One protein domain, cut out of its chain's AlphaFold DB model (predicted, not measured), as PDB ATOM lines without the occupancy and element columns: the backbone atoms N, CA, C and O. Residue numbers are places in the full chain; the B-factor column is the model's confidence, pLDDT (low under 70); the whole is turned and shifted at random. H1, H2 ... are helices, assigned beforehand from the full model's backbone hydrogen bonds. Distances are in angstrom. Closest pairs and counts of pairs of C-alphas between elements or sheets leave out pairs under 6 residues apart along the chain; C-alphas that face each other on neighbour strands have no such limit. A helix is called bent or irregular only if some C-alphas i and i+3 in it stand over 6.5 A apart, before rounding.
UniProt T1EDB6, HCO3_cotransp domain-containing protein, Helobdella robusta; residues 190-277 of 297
ATOM      1  N   GLN A 190      23.627  80.573  15.653       86.88
ATOM      2  CA  GLN A 190      22.411  80.841  16.441       86.88
ATOM      3  C   GLN A 190      22.673  80.896  17.955       86.88
ATOM      4  O   GLN A 190      22.110  81.747  18.638       86.88
ATOM      5  N   LEU A 191      23.572  80.056  18.488       89.75
ATOM      6  CA  LEU A 191      23.988  80.116  19.897       89.75
ATOM      7  C   LEU A 191      24.495  81.515  20.278       89.75
ATOM      8  O   LEU A 191      24.098  82.045  21.311       89.75
ATOM      9  N   VAL A 192      25.319  82.141  19.432       90.06
ATOM     10  CA  VAL A 192      25.862  83.485  19.677       90.06
ATOM     11  C   VAL A 192      24.757  84.536  19.599       90.06
ATOM     12  O   VAL A 192      24.707  85.428  20.447       90.06
ATOM     13  N   LYS A 193      23.835  84.418  18.632       87.44
ATOM     14  CA  LYS A 193      22.658  85.298  18.530       87.44
ATOM     15  C   LYS A 193      21.796  85.225  19.798       87.44
ATOM     16  O   LYS A 193      21.462  86.262  20.362       87.44
ATOM     17  N   ARG A 194      21.523  84.019  20.303       89.12
ATOM     18  CA  ARG A 194      20.766  83.805  21.548       89.12
ATOM     19  C   ARG A 194      21.508  84.267  22.796       89.12
ATOM     20  O   ARG A 194      20.889  84.846  23.680       89.12
ATOM     21  N   CYS A 195      22.828  84.089  22.852       90.94
ATOM     22  CA  CYS A 195      23.639  84.657  23.930       90.94
ATOM     23  C   CYS A 195      23.509  86.184  23.956       90.94
ATOM     24  O   CYS A 195      23.250  86.746  25.013       90.94
ATOM     25  N   LYS A 196      23.606  86.858  22.799       88.06
ATOM     26  CA  LYS A 196      23.368  88.312  22.706       88.06
ATOM     27  C   LYS A 196      21.954  88.686  23.150       88.06
ATOM     28  O   LYS A 196      21.780  89.675  23.853       88.06
ATOM     29  N   LEU A 197      20.960  87.884  22.775       87.00
ATOM     30  CA  LEU A 197      19.562  88.111  23.126       87.00
ATOM     31  C   LEU A 197      19.290  87.982  24.633       87.00
ATOM     32  O   LEU A 197      18.473  88.727  25.167       87.00
ATOM     33  N   ALA A 198      20.011  87.100  25.332       87.50
ATOM     34  CA  ALA A 198      19.923  86.965  26.786       87.50
ATOM     35  C   ALA A 198      20.386  88.234  27.532       87.50
ATOM     36  O   ALA A 198      19.880  88.518  28.616       87.50
ATOM     37  N   PHE A 199      21.300  89.013  26.941       88.38
ATOM     38  CA  PHE A 199      21.760  90.305  27.470       88.38
ATOM     39  C   PHE A 199      20.966  91.507  26.935       88.38
ATOM     40  O   PHE A 199      21.200  92.640  27.354       88.38
ATOM     41  N   MET A 200      20.028  91.287  26.012       85.75
ATOM     42  CA  MET A 200      19.229  92.340  25.399       85.75
ATOM     43  C   MET A 200      17.891  92.504  26.137       85.75
ATOM     44  O   MET A 200      17.184  91.513  26.351       85.75
ATOM     45  N   PRO A 201      17.485  93.736  26.500       86.56
ATOM     46  CA  PRO A 201      16.181  93.962  27.111       86.56
ATOM     47  C   PRO A 201      15.055  93.593  26.138       86.56
ATOM     48  O   PRO A 201      15.147  93.874  24.944       86.56
ATOM     49  N   VAL A 202      13.959  93.041  26.671       82.69
ATOM     50  CA  VAL A 202      12.813  92.489  25.912       82.69
ATOM     51  C   VAL A 202      12.270  93.445  24.842       82.69
ATOM     52  O   VAL A 202      11.844  93.011  23.781       82.69
ATOM     53  N   LYS A 203      12.349  94.757  25.085       83.19
ATOM     54  CA  LYS A 203      11.870  95.804  24.169       83.19
ATOM     55  C   LYS A 203      12.611  95.866  22.825       83.19
ATOM     56  O   LYS A 203      12.059  96.402  21.878       83.19
ATOM     57  N   HIS A 204      13.846  95.371  22.757       83.25
ATOM     58  CA  HIS A 204      14.686  95.435  21.552       83.25
ATOM     59  C   HIS A 204      14.809  94.080  20.848       83.25
ATOM     60  O   HIS A 204      15.661  93.912  19.978       83.25
ATOM     61  N   HIS A 205      14.009  93.089  21.256       82.31
ATOM     62  CA  HIS A 205      14.087  91.756  20.675       82.31
ATOM     63  C   HIS A 205      13.688  91.805  19.192       82.31
ATOM     64  O   HIS A 205      12.683  92.429  18.859       82.31
ATOM     65  N   PRO A 206      14.473  91.183  18.294       78.50
ATOM     66  CA  PRO A 206      14.156  91.167  16.875       78.50
ATOM     67  C   PRO A 206      12.933  90.286  16.597       78.50
ATOM     68  O   PRO A 206      12.662  89.329  17.327       78.50
ATOM     69  N   ASP A 207      12.245  90.565  15.493       68.94
ATOM     70  CA  ASP A 207      11.097  89.797  15.009       68.94
ATOM     71  C   ASP A 207      11.512  88.442  14.410       68.94
ATOM     72  O   ASP A 207      11.453  88.225  13.206       68.94
ATOM     73  N   VAL A 208      11.943  87.506  15.257       74.75
ATOM     74  CA  VAL A 208      12.330  86.141  14.857       74.75
ATOM     75  C   VAL A 208      11.382  85.091  15.451       74.75
ATOM     76  O   VAL A 208      10.864  85.256  16.558       74.75
ATOM     77  N   GLY A 209      11.157  83.987  14.726       66.31
ATOM     78  CA  GLY A 209      10.150  82.965  15.064       66.31
ATOM     79  C   GLY A 209      10.268  82.394  16.485       66.31
ATOM     80  O   GLY A 209       9.280  82.360  17.224       66.31
ATOM     81  N   TYR A 210      11.486  82.059  16.924       73.19
ATOM     82  CA  TYR A 210      11.729  81.516  18.267       73.19
ATOM     83  C   TYR A 210      11.501  82.523  19.404       73.19
ATOM     84  O   TYR A 210      11.215  82.113  20.524       73.19
ATOM     85  N   VAL A 211      11.585  83.830  19.139       73.31
ATOM     86  CA  VAL A 211      11.285  84.875  20.134       73.31
ATOM     87  C   VAL A 211       9.781  85.054  20.309       73.31
ATOM     88  O   VAL A 211       9.317  85.267  21.426       73.31
ATOM     89  N   LYS A 212       9.012  84.935  19.220       74.31
ATOM     90  CA  LYS A 212       7.549  85.080  19.251       74.31
ATOM     91  C   LYS A 212       6.854  83.863  19.858       74.31
ATOM     92  O   LYS A 212       5.850  84.011  20.549       74.31
ATOM     93  N   ARG A 213       7.372  82.660  19.588       78.00
ATOM     94  CA  ARG A 213       6.692  81.392  19.908       78.00
ATOM     95  C   ARG A 213       7.143  80.745  21.217       78.00
ATOM     96  O   ARG A 213       6.378  79.976  21.794       78.00
ATOM     97  N   VAL A 214       8.342  81.056  21.718       83.69
ATOM     98  CA  VAL A 214       8.902  80.428  22.928       83.69
ATOM     99  C   VAL A 214       9.035  81.441  24.062       83.69
ATOM    100  O   VAL A 214       9.483  82.570  23.883       83.69
ATOM    101  N   ARG A 215       8.683  81.030  25.287       84.38
ATOM    102  CA  ARG A 215       8.833  81.882  26.479       84.38
ATOM    103  C   ARG A 215      10.312  82.207  26.728       84.38
ATOM    104  O   ARG A 215      11.139  81.299  26.805       84.38
ATOM    105  N   LEU A 216      10.627  83.475  27.013       85.44
ATOM    106  CA  LEU A 216      11.998  83.957  27.267       85.44
ATOM    107  C   LEU A 216      12.772  83.113  28.299       85.44
ATOM    108  O   LEU A 216      13.942  82.799  28.097       85.44
ATOM    109  N   ARG A 217      12.121  82.688  29.393       86.31
ATOM    110  CA  ARG A 217      12.761  81.842  30.420       86.31
ATOM    111  C   ARG A 217      13.231  80.496  29.860       86.31
ATOM    112  O   ARG A 217      14.316  80.044  30.209       86.31
ATOM    113  N   LYS A 218      12.432  79.873  28.991       88.19
ATOM    114  CA  LYS A 218      12.759  78.597  28.342       88.19
ATOM    115  C   LYS A 218      13.886  78.783  27.322       88.19
ATOM    116  O   LYS A 218      14.830  78.004  27.332       88.19
ATOM    117  N   MET A 219      13.857  79.860  26.538       88.50
ATOM    118  CA  MET A 219      14.942  80.200  25.608       88.50
ATOM    119  C   MET A 219      16.284  80.452  26.327       88.50
ATOM    120  O   MET A 219      17.328  79.952  25.897       88.50
ATOM    121  N   ASN A 220      16.270  81.182  27.446       90.38
ATOM    122  CA  ASN A 220      17.479  81.429  28.236       90.38
ATOM    123  C   ASN A 220      17.986  80.145  28.910       90.38
ATOM    124  O   ASN A 220      19.190  79.898  28.902       90.38
ATOM    125  N   LEU A 221      17.087  79.294  29.420       91.44
ATOM    126  CA  LEU A 221      17.443  77.976  29.958       91.44
ATOM    127  C   LEU A 221      18.094  77.086  28.890       91.44
ATOM    128  O   LEU A 221      19.110  76.449  29.152       91.44
ATOM    129  N   PHE A 222      17.539  77.077  27.677       91.12
ATOM    130  CA  PHE A 222      18.092  76.340  26.545       91.12
ATOM    131  C   PHE A 222      19.510  76.815  26.205       91.12
ATOM    132  O   PHE A 222      20.434  76.012  26.077       91.12
ATOM    133  N   THR A 223      19.696  78.132  26.121       92.12
ATOM    134  CA  THR A 223      20.998  78.746  25.825       92.12
ATOM    135  C   THR A 223      22.017  78.445  26.924       92.12
ATOM    136  O   THR A 223      23.151  78.081  26.624       92.12
ATOM    137  N   PHE A 224      21.611  78.514  28.194       93.06
ATOM    138  CA  PHE A 224      22.455  78.149  29.330       93.06
ATOM    139  C   PHE A 224      22.901  76.683  29.268       93.06
ATOM    140  O   PHE A 224      24.082  76.387  29.436       93.06
ATOM    141  N   LEU A 225      21.983  75.762  28.959       92.31
ATOM    142  CA  LEU A 225      22.304  74.341  28.854       92.31
ATOM    143  C   LEU A 225      23.235  74.047  27.660       92.31
ATOM    144  O   LEU A 225      24.149  73.234  27.777       92.31
ATOM    145  N   GLN A 226      23.082  74.760  26.538       92.50
ATOM    146  CA  GLN A 226      24.043  74.700  25.429       92.50
ATOM    147  C   GLN A 226      25.431  75.228  25.819       92.50
ATOM    148  O   GLN A 226      26.437  74.621  25.449       92.50
ATOM    149  N   LEU A 227      25.505  76.321  26.585       94.44
ATOM    150  CA  LEU A 227      26.772  76.838  27.110       94.44
ATOM    151  C   LEU A 227      27.427  75.859  28.092       94.44
ATOM    152  O   LEU A 227      28.647  75.718  28.072       94.44
ATOM    153  N   LEU A 228      26.640  75.133  28.893       94.00
ATOM    154  CA  LEU A 228      27.149  74.075  29.767       94.00
ATOM    155  C   LEU A 228      27.792  72.940  28.956       94.00
ATOM    156  O   LEU A 228      28.913  72.533  29.254       94.00
ATOM    157  N   PHE A 229      27.132  72.465  27.898       93.12
ATOM    158  CA  PHE A 229      27.711  71.459  27.000       93.12
ATOM    159  C   PHE A 229      28.990  71.955  26.313       93.12
ATOM    160  O   PHE A 229      29.967  71.210  26.213       93.12
ATOM    161  N   LEU A 230      29.020  73.224  25.895       93.50
ATOM    162  CA  LEU A 230      30.221  73.847  25.343       93.50
ATOM    163  C   LEU A 230      31.359  73.913  26.376       93.50
ATOM    164  O   LEU A 230      32.504  73.620  26.036       93.50
ATOM    165  N   ALA A 231      31.056  74.245  27.634       94.31
ATOM    166  CA  ALA A 231      32.035  74.278  28.717       94.31
ATOM    167  C   ALA A 231      32.610  72.883  29.012       94.31
ATOM    168  O   ALA A 231      33.822  72.747  29.175       94.31
ATOM    169  N   ILE A 232      31.778  71.835  29.003       92.44
ATOM    170  CA  ILE A 232      32.234  70.442  29.145       92.44
ATOM    171  C   ILE A 232      33.217  70.087  28.021       92.44
ATOM    172  O   ILE A 232      34.308  69.581  28.290       92.44
ATOM    173  N   LEU A 233      32.878  70.403  26.767       91.88
ATOM    174  CA  LEU A 233      33.765  70.168  25.622       91.88
ATOM    175  C   LEU A 233      35.071  70.970  25.720       91.88
ATOM    176  O   LEU A 233      36.134  70.456  25.366       91.88
ATOM    177  N   TRP A 234      35.011  72.204  26.225       93.31
ATOM    178  CA  TRP A 234      36.188  73.040  26.455       93.31
ATOM    179  C   TRP A 234      37.132  72.433  27.499       93.31
ATOM    180  O   TRP A 234      38.335  72.338  27.258       93.31
ATOM    181  N   ILE A 235      36.589  71.967  28.629       93.31
ATOM    182  CA  ILE A 235      37.363  71.314  29.695       93.31
ATOM    183  C   ILE A 235      38.052  70.064  29.150       93.31
ATOM    184  O   ILE A 235      39.261  69.913  29.304       93.31
ATOM    185  N   VAL A 236      37.313  69.206  28.445       91.62
ATOM    186  CA  VAL A 236      37.865  67.995  27.822       91.62
ATOM    187  C   VAL A 236      39.015  68.346  26.880       91.62
ATOM    188  O   VAL A 236      40.095  67.767  26.995       91.62
ATOM    189  N   LYS A 237      38.818  69.334  25.999       89.12
ATOM    190  CA  LYS A 237      39.841  69.786  25.049       89.12
ATOM    191  C   LYS A 237      41.095  70.332  25.741       89.12
ATOM    192  O   LYS A 237      42.190  70.158  25.218       89.12
ATOM    193  N   SER A 238      40.952  70.973  26.901       91.88
ATOM    194  CA  SER A 238      42.075  71.522  27.672       91.88
ATOM    195  C   SER A 238      42.876  70.463  28.441       91.88
ATOM    196  O   SER A 238      43.939  70.773  28.979       91.88
ATOM    197  N   THR A 239      42.379  69.227  28.538       93.38
ATOM    198  CA  THR A 239      43.045  68.138  29.266       93.38
ATOM    199  C   THR A 239      43.831  67.222  28.325       93.38
ATOM    200  O   THR A 239      43.653  67.232  27.109       93.38
ATOM    201  N   LYS A 240      44.661  66.336  28.890       89.62
ATOM    202  CA  LYS A 240      45.364  65.278  28.134       89.62
ATOM    203  C   LYS A 240      44.410  64.310  27.412       89.62
ATOM    204  O   LYS A 240      44.839  63.587  26.520       89.62
ATOM    205  N   ALA A 241      43.122  64.321  27.765       85.81
ATOM    206  CA  ALA A 241      42.070  63.565  27.096       85.81
ATOM    207  C   ALA A 241      41.566  64.226  25.795       85.81
ATOM    208  O   ALA A 241      40.562  63.781  25.245       85.81
ATOM    209  N   ALA A 242      42.255  65.242  25.258       85.94
ATOM    210  CA  ALA A 242      41.901  65.885  23.990       85.94
ATOM    211  C   ALA A 242      41.756  64.895  22.814       85.94
ATOM    212  O   ALA A 242      40.942  65.118  21.925       85.94
ATOM    213  N   LEU A 243      42.475  63.766  22.836       83.69
ATOM    214  CA  LEU A 243      42.328  62.696  21.838       83.69
ATOM    215  C   LEU A 243      40.937  62.033  21.857       83.69
ATOM    216  O   LEU A 243      40.496  61.513  20.837       83.69
ATOM    217  N   ALA A 244      40.229  62.072  22.991       85.12
ATOM    218  CA  ALA A 244      38.872  61.547  23.136       85.12
ATOM    219  C   ALA A 244      37.780  62.561  22.743       85.12
ATOM    220  O   ALA A 244      36.594  62.223  22.733       85.12
ATOM    221  N   PHE A 245      38.163  63.793  22.391       85.31
ATOM    222  CA  PHE A 245      37.255  64.859  21.970       85.31
ATOM    223  C   PHE A 245      36.198  64.432  20.933       85.31
ATOM    224  O   PHE A 245      35.021  64.703  21.182       85.31
ATOM    225  N   PRO A 246      36.532  63.747  19.816       82.75
ATOM    226  CA  PRO A 246      35.525  63.360  18.826       82.75
ATOM    227  C   PRO A 246      34.473  62.401  19.397       82.75
ATOM    228  O   PRO A 246      33.294  62.551  19.093       82.75
ATOM    229  N   PHE A 247      34.854  61.465  20.273       86.69
ATOM    230  CA  PHE A 247      33.897  60.551  20.906       86.69
ATOM    231  C   PHE A 247      32.967  61.277  21.868       86.69
ATOM    232  O   PHE A 247      31.766  61.024  21.874       86.69
ATOM    233  N   ILE A 248      33.511  62.200  22.659       89.69
ATOM    234  CA  ILE A 248      32.722  62.989  23.607       89.69
ATOM    235  C   ILE A 248      31.757  63.908  22.852       89.69
ATOM    236  O   ILE A 248      30.604  64.033  23.252       89.69
ATOM    237  N   LEU A 249      32.186  64.488  21.726       87.81
ATOM    238  CA  LEU A 249      31.314  65.261  20.843       87.81
ATOM    239  C   LEU A 249      30.186  64.391  20.279       87.81
ATOM    240  O   LEU A 249      29.034  64.801  20.339       87.81
ATOM    241  N   ILE A 250      30.474  63.183  19.786       88.25
ATOM    242  CA  ILE A 250      29.422  62.270  19.309       88.25
ATOM    243  C   ILE A 250      28.459  61.917  20.446       88.25
ATOM    244  O   ILE A 250      27.252  61.955  20.242       88.25
ATOM    245  N   LEU A 251      28.974  61.620  21.641       90.56
ATOM    246  CA  LEU A 251      28.183  61.228  22.808       90.56
ATOM    247  C   LEU A 251      27.299  62.367  23.340       90.56
ATOM    248  O   LEU A 251      26.204  62.118  23.844       90.56
ATOM    249  N   ILE A 252      27.726  63.625  23.197       91.38
ATOM    250  CA  ILE A 252      26.935  64.777  23.642       91.38
ATOM    251  C   ILE A 252      25.651  64.944  22.823       91.38
ATOM    252  O   ILE A 252      24.675  65.473  23.342       91.38
ATOM    253  N   ILE A 253      25.621  64.477  21.570       89.38
ATOM    254  CA  ILE A 253      24.462  64.597  20.675       89.38
ATOM    255  C   ILE A 253      23.251  63.799  21.199       89.38
ATOM    256  O   ILE A 253      22.206  64.414  21.419       89.38
ATOM    257  N   PRO A 254      23.330  62.476  21.454       91.06
ATOM    258  CA  PRO A 254      22.211  61.729  22.021       91.06
ATOM    259  C   PRO A 254      21.884  62.177  23.449       91.06
ATOM    260  O   PRO A 254      20.706  62.277  23.784       91.06
ATOM    261  N   ILE A 255      22.891  62.523  24.266       90.44
ATOM    262  CA  ILE A 255      22.666  63.073  25.614       90.44
ATOM    263  C   ILE A 255      21.838  64.356  25.534       90.44
ATOM    264  O   ILE A 255      20.870  64.509  26.273       90.44
ATOM    265  N   ARG A 256      22.178  65.260  24.610       90.69
ATOM    266  CA  ARG A 256      21.429  66.494  24.358       90.69
ATOM    267  C   ARG A 256      19.990  66.183  23.961       90.69
ATOM    268  O   ARG A 256      19.079  66.773  24.534       90.69
ATOM    269  N   ILE A 257      19.780  65.283  22.999       87.56
ATOM    270  CA  ILE A 257      18.435  64.931  22.519       87.56
ATOM    271  C   ILE A 257      17.584  64.393  23.677       87.56
ATOM    272  O   ILE A 257      16.449  64.830  23.856       87.56
ATOM    273  N   PHE A 258      18.135  63.499  24.499       88.81
ATOM    274  CA  PHE A 258      17.425  62.945  25.650       88.81
ATOM    275  C   PHE A 258      17.153  64.003  26.731       88.81
ATOM    276  O   PHE A 258      16.020  64.144  27.186       88.81
ATOM    277  N   ALA A 259      18.161  64.802  27.097       88.06
ATOM    278  CA  ALA A 259      18.026  65.856  28.101       88.06
ATOM    279  C   ALA A 259      17.005  66.931  27.690       88.06
ATOM    280  O   ALA A 259      16.252  67.421  28.528       88.06
ATOM    281  N   PHE A 260      16.954  67.297  26.406       88.12
ATOM    282  CA  PHE A 260      16.047  68.340  25.922       88.12
ATOM    283  C   PHE A 260      14.598  67.860  25.855       88.12
ATOM    284  O   PHE A 260      13.711  68.624  26.229       88.12
ATOM    285  N   LYS A 261      14.356  66.592  25.501       86.75
ATOM    286  CA  LYS A 261      13.010  65.992  25.527       86.75
ATOM    287  C   LYS A 261      12.380  65.952  26.922       86.75
ATOM    288  O   LYS A 261      11.162  65.967  27.037       86.75
ATOM    289  N   LEU A 262      13.190  65.925  27.983       85.88
ATOM    290  CA  LEU A 262      12.694  65.965  29.364       85.88
ATOM    291  C   LEU A 262      12.250  67.368  29.810       85.88
ATOM    292  O   LEU A 262      11.453  67.494  30.737       85.88
ATOM    293  N   ILE A 263      12.785  68.428  29.193       86.44
ATOM    294  CA  ILE A 263      12.651  69.814  29.680       86.44
ATOM    295  C   ILE A 263      11.767  70.669  28.759       86.44
ATOM    296  O   ILE A 263      11.118  71.614  29.230       86.44
ATOM    297  N   PHE A 264      11.751  70.369  27.460       89.12
ATOM    298  CA  PHE A 264      11.097  71.156  26.416       89.12
ATOM    299  C   PHE A 264      10.056  70.328  25.670       89.12
ATOM    300  O   PHE A 264      10.177  69.113  25.536       89.12
ATOM    301  N   THR A 265       9.036  71.012  25.165       87.25
ATOM    302  CA  THR A 265       8.063  70.406  24.248       87.25
ATOM    303  C   THR A 265       8.630  70.313  22.830       87.25
ATOM    304  O   THR A 265       9.489  71.107  22.451       87.25
ATOM    305  N   GLU A 266       8.129  69.373  22.022       84.25
ATOM    306  CA  GLU A 266       8.591  69.167  20.635       84.25
ATOM    307  C   GLU A 266       8.457  70.444  19.779       84.25
ATOM    308  O   GLU A 266       9.341  70.753  18.987       84.25
ATOM    309  N   LEU A 267       7.404  71.243  19.998       81.69
ATOM    310  CA  LEU A 267       7.213  72.533  19.318       81.69
ATOM    311  C   LEU A 267       8.256  73.578  19.739       81.69
ATOM    312  O   LEU A 267       8.818  74.260  18.887       81.69
ATOM    313  N   GLU A 268       8.542  73.698  21.040       84.75
ATOM    314  CA  GLU A 268       9.578  74.613  21.537       84.75
ATOM    315  C   GLU A 268      10.958  74.225  21.000       84.75
ATOM    316  O   GLU A 268      11.731  75.095  20.603       84.75
ATOM    317  N   LEU A 269      11.264  72.923  20.975       84.75
ATOM    318  CA  LEU A 269      12.535  72.417  20.472       84.75
ATOM    319  C   LEU A 269      12.664  72.637  18.963       84.75
ATOM    320  O   LEU A 269      13.707  73.101  18.513       84.75
ATOM    321  N   HIS A 270      11.597  72.378  18.203       84.31
ATOM    322  CA  HIS A 270      11.558  72.641  16.770       84.31
ATOM    323  C   HIS A 270      11.831  74.117  16.468       84.31
ATOM    324  O   HIS A 270      12.705  74.406  15.666       84.31
ATOM    325  N   GLU A 271      11.168  75.058  17.145       81.94
ATOM    326  CA  GLU A 271      11.401  76.496  16.929       81.94
ATOM    327  C   GLU A 271      12.818  76.939  17.340       81.94
ATOM    328  O   GLU A 271      13.405  77.811  16.702       81.94
ATOM    329  N   LEU A 272      13.398  76.338  18.387       83.31
ATOM    330  CA  LEU A 272      14.753  76.658  18.858       83.31
ATOM    331  C   LEU A 272      15.869  76.047  17.996       83.31
ATOM    332  O   LEU A 272      16.988  76.570  18.025       83.31
ATOM    333  N   ASP A 273      15.595  74.957  17.281       82.56
ATOM    334  CA  ASP A 273      16.558  74.262  16.417       82.56
ATOM    335  C   ASP A 273      16.308  74.469  14.917       82.56
ATOM    336  O   ASP A 273      17.167  74.104  14.111       82.56
ATOM    337  N   LYS A 274      15.179  75.079  14.528       80.62
ATOM    338  CA  LYS A 274      14.890  75.413  13.132       80.62
ATOM    339  C   LYS A 274      15.999  76.314  12.586       80.62
ATOM    340  O   LYS A 274      16.424  77.281  13.230       80.62
ATOM    341  N   GLU A 275      16.478  75.996  11.389       67.00
ATOM    342  CA  GLU A 275      17.337  76.909  10.641       67.00
ATOM    343  C   GLU A 275      16.536  78.189  10.345       67.00
ATOM    344  O   GLU A 275      15.331  78.129  10.103       67.00
ATOM    345  N   GLU A 276      17.168  79.359  10.472       62.38
ATOM    346  CA  GLU A 276      16.500  80.608  10.101       62.38
ATOM    347  C   GLU A 276      16.371  80.570   8.577       62.38
ATOM    348  O   GLU A 276      17.358  80.791   7.875       62.38
ATOM    349  N   ASP A 277      15.183  80.227   8.077       52.31
ATOM    350  CA  ASP A 277      14.885  80.360   6.656       52.31
ATOM    351  C   ASP A 277      15.196  81.818   6.276       52.31
ATOM    352  O   ASP A 277      14.772  82.755   6.964       52.31
TER     353      ASP A 277
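Overview. This is residues 190 to 277 of the 297 residues of the protein "HCO3_cotransp domain-containing protein" of Helobdella robusta (UniProt T1EDB6). Picture a long helical hairpin, H3 and H4, whose two legs are joined by a tight turn and touch near that turn, while three short helices gather toward the other, open end. There H1 packs on the first half of H3, and H2 and H5 pack on each other near the first residues of H3 and the last ones of H4. The printed part has 88 residues with five named helices, H1 to H5 in order along the chain, and no named strand; its class is all helix. It is elongated, spanning 45 by 25 by 24 A, and only just loose, close to compact, with a radius of gyration of the C-alphas of 14.7 A.

Arrangement. Start at H1, residues 190 to 198, which touches H3, residues 216 to 238, with residues 219 to 226 of H3 alone. Look for their closest C-alphas at Ala 198 and Asn 220, 6.2 A apart; the two helices run opposite ways at a steep tilt of 56 degrees. Next comes H2, residues 209 to 213, which touches H5, residues 266 to 273; the closest C-alphas are those of Tyr 210 and Glu 271, 5.2 A apart. H2 and H3 meet only through their link. Go on to H4, residues 240 to 263, which forms a helical hairpin with H3, opposite ways at a shallow tilt of 18 degrees. They touch through residues 229 to 237 of H3 and 242 to 252 of H4 alone, and their closest C-alphas, of Val 236 and Ala 242, are 6.0 A apart. H5 is close to H3 but not clearly touching, with C-alphas 219 and 272 at 7.6 A. H1 is apart from H2, H4 and H5, and H2 is apart from H4. In H1, H2, H3 and H5 every O i to N i+4 pair is within hydrogen-bond range; in H4 it is 13 of 20.

Along the chain. Find C-alpha 190 at (22.411, 80.841, 16.441); from there H1 runs 12.3 A to C-alpha 198. H2 is 6.2 A long. From C-alpha 216 at (11.998, 83.957, 27.267), H3 runs 32.5 A. H4 covers 33.1 A; it has a kink of 56 degrees near residue 247 and is irregular, with C-alphas 243 and 246 standing 7.5 A apart. H5 runs 10.4 A and ends at C-alpha 273, at (16.558, 74.262, 16.417).

Size, cuts and confidence. The two C-alphas farthest apart are those of Lys 203 and Lys 240, at 45.5 A. The printed part has no cut and no long link; H1 to H2 is short, with 10 residues, and the others are tight. Mean pLDDT of the printed part is 85.8; look for values under 70 at residues 207, 209 and 275 to 277.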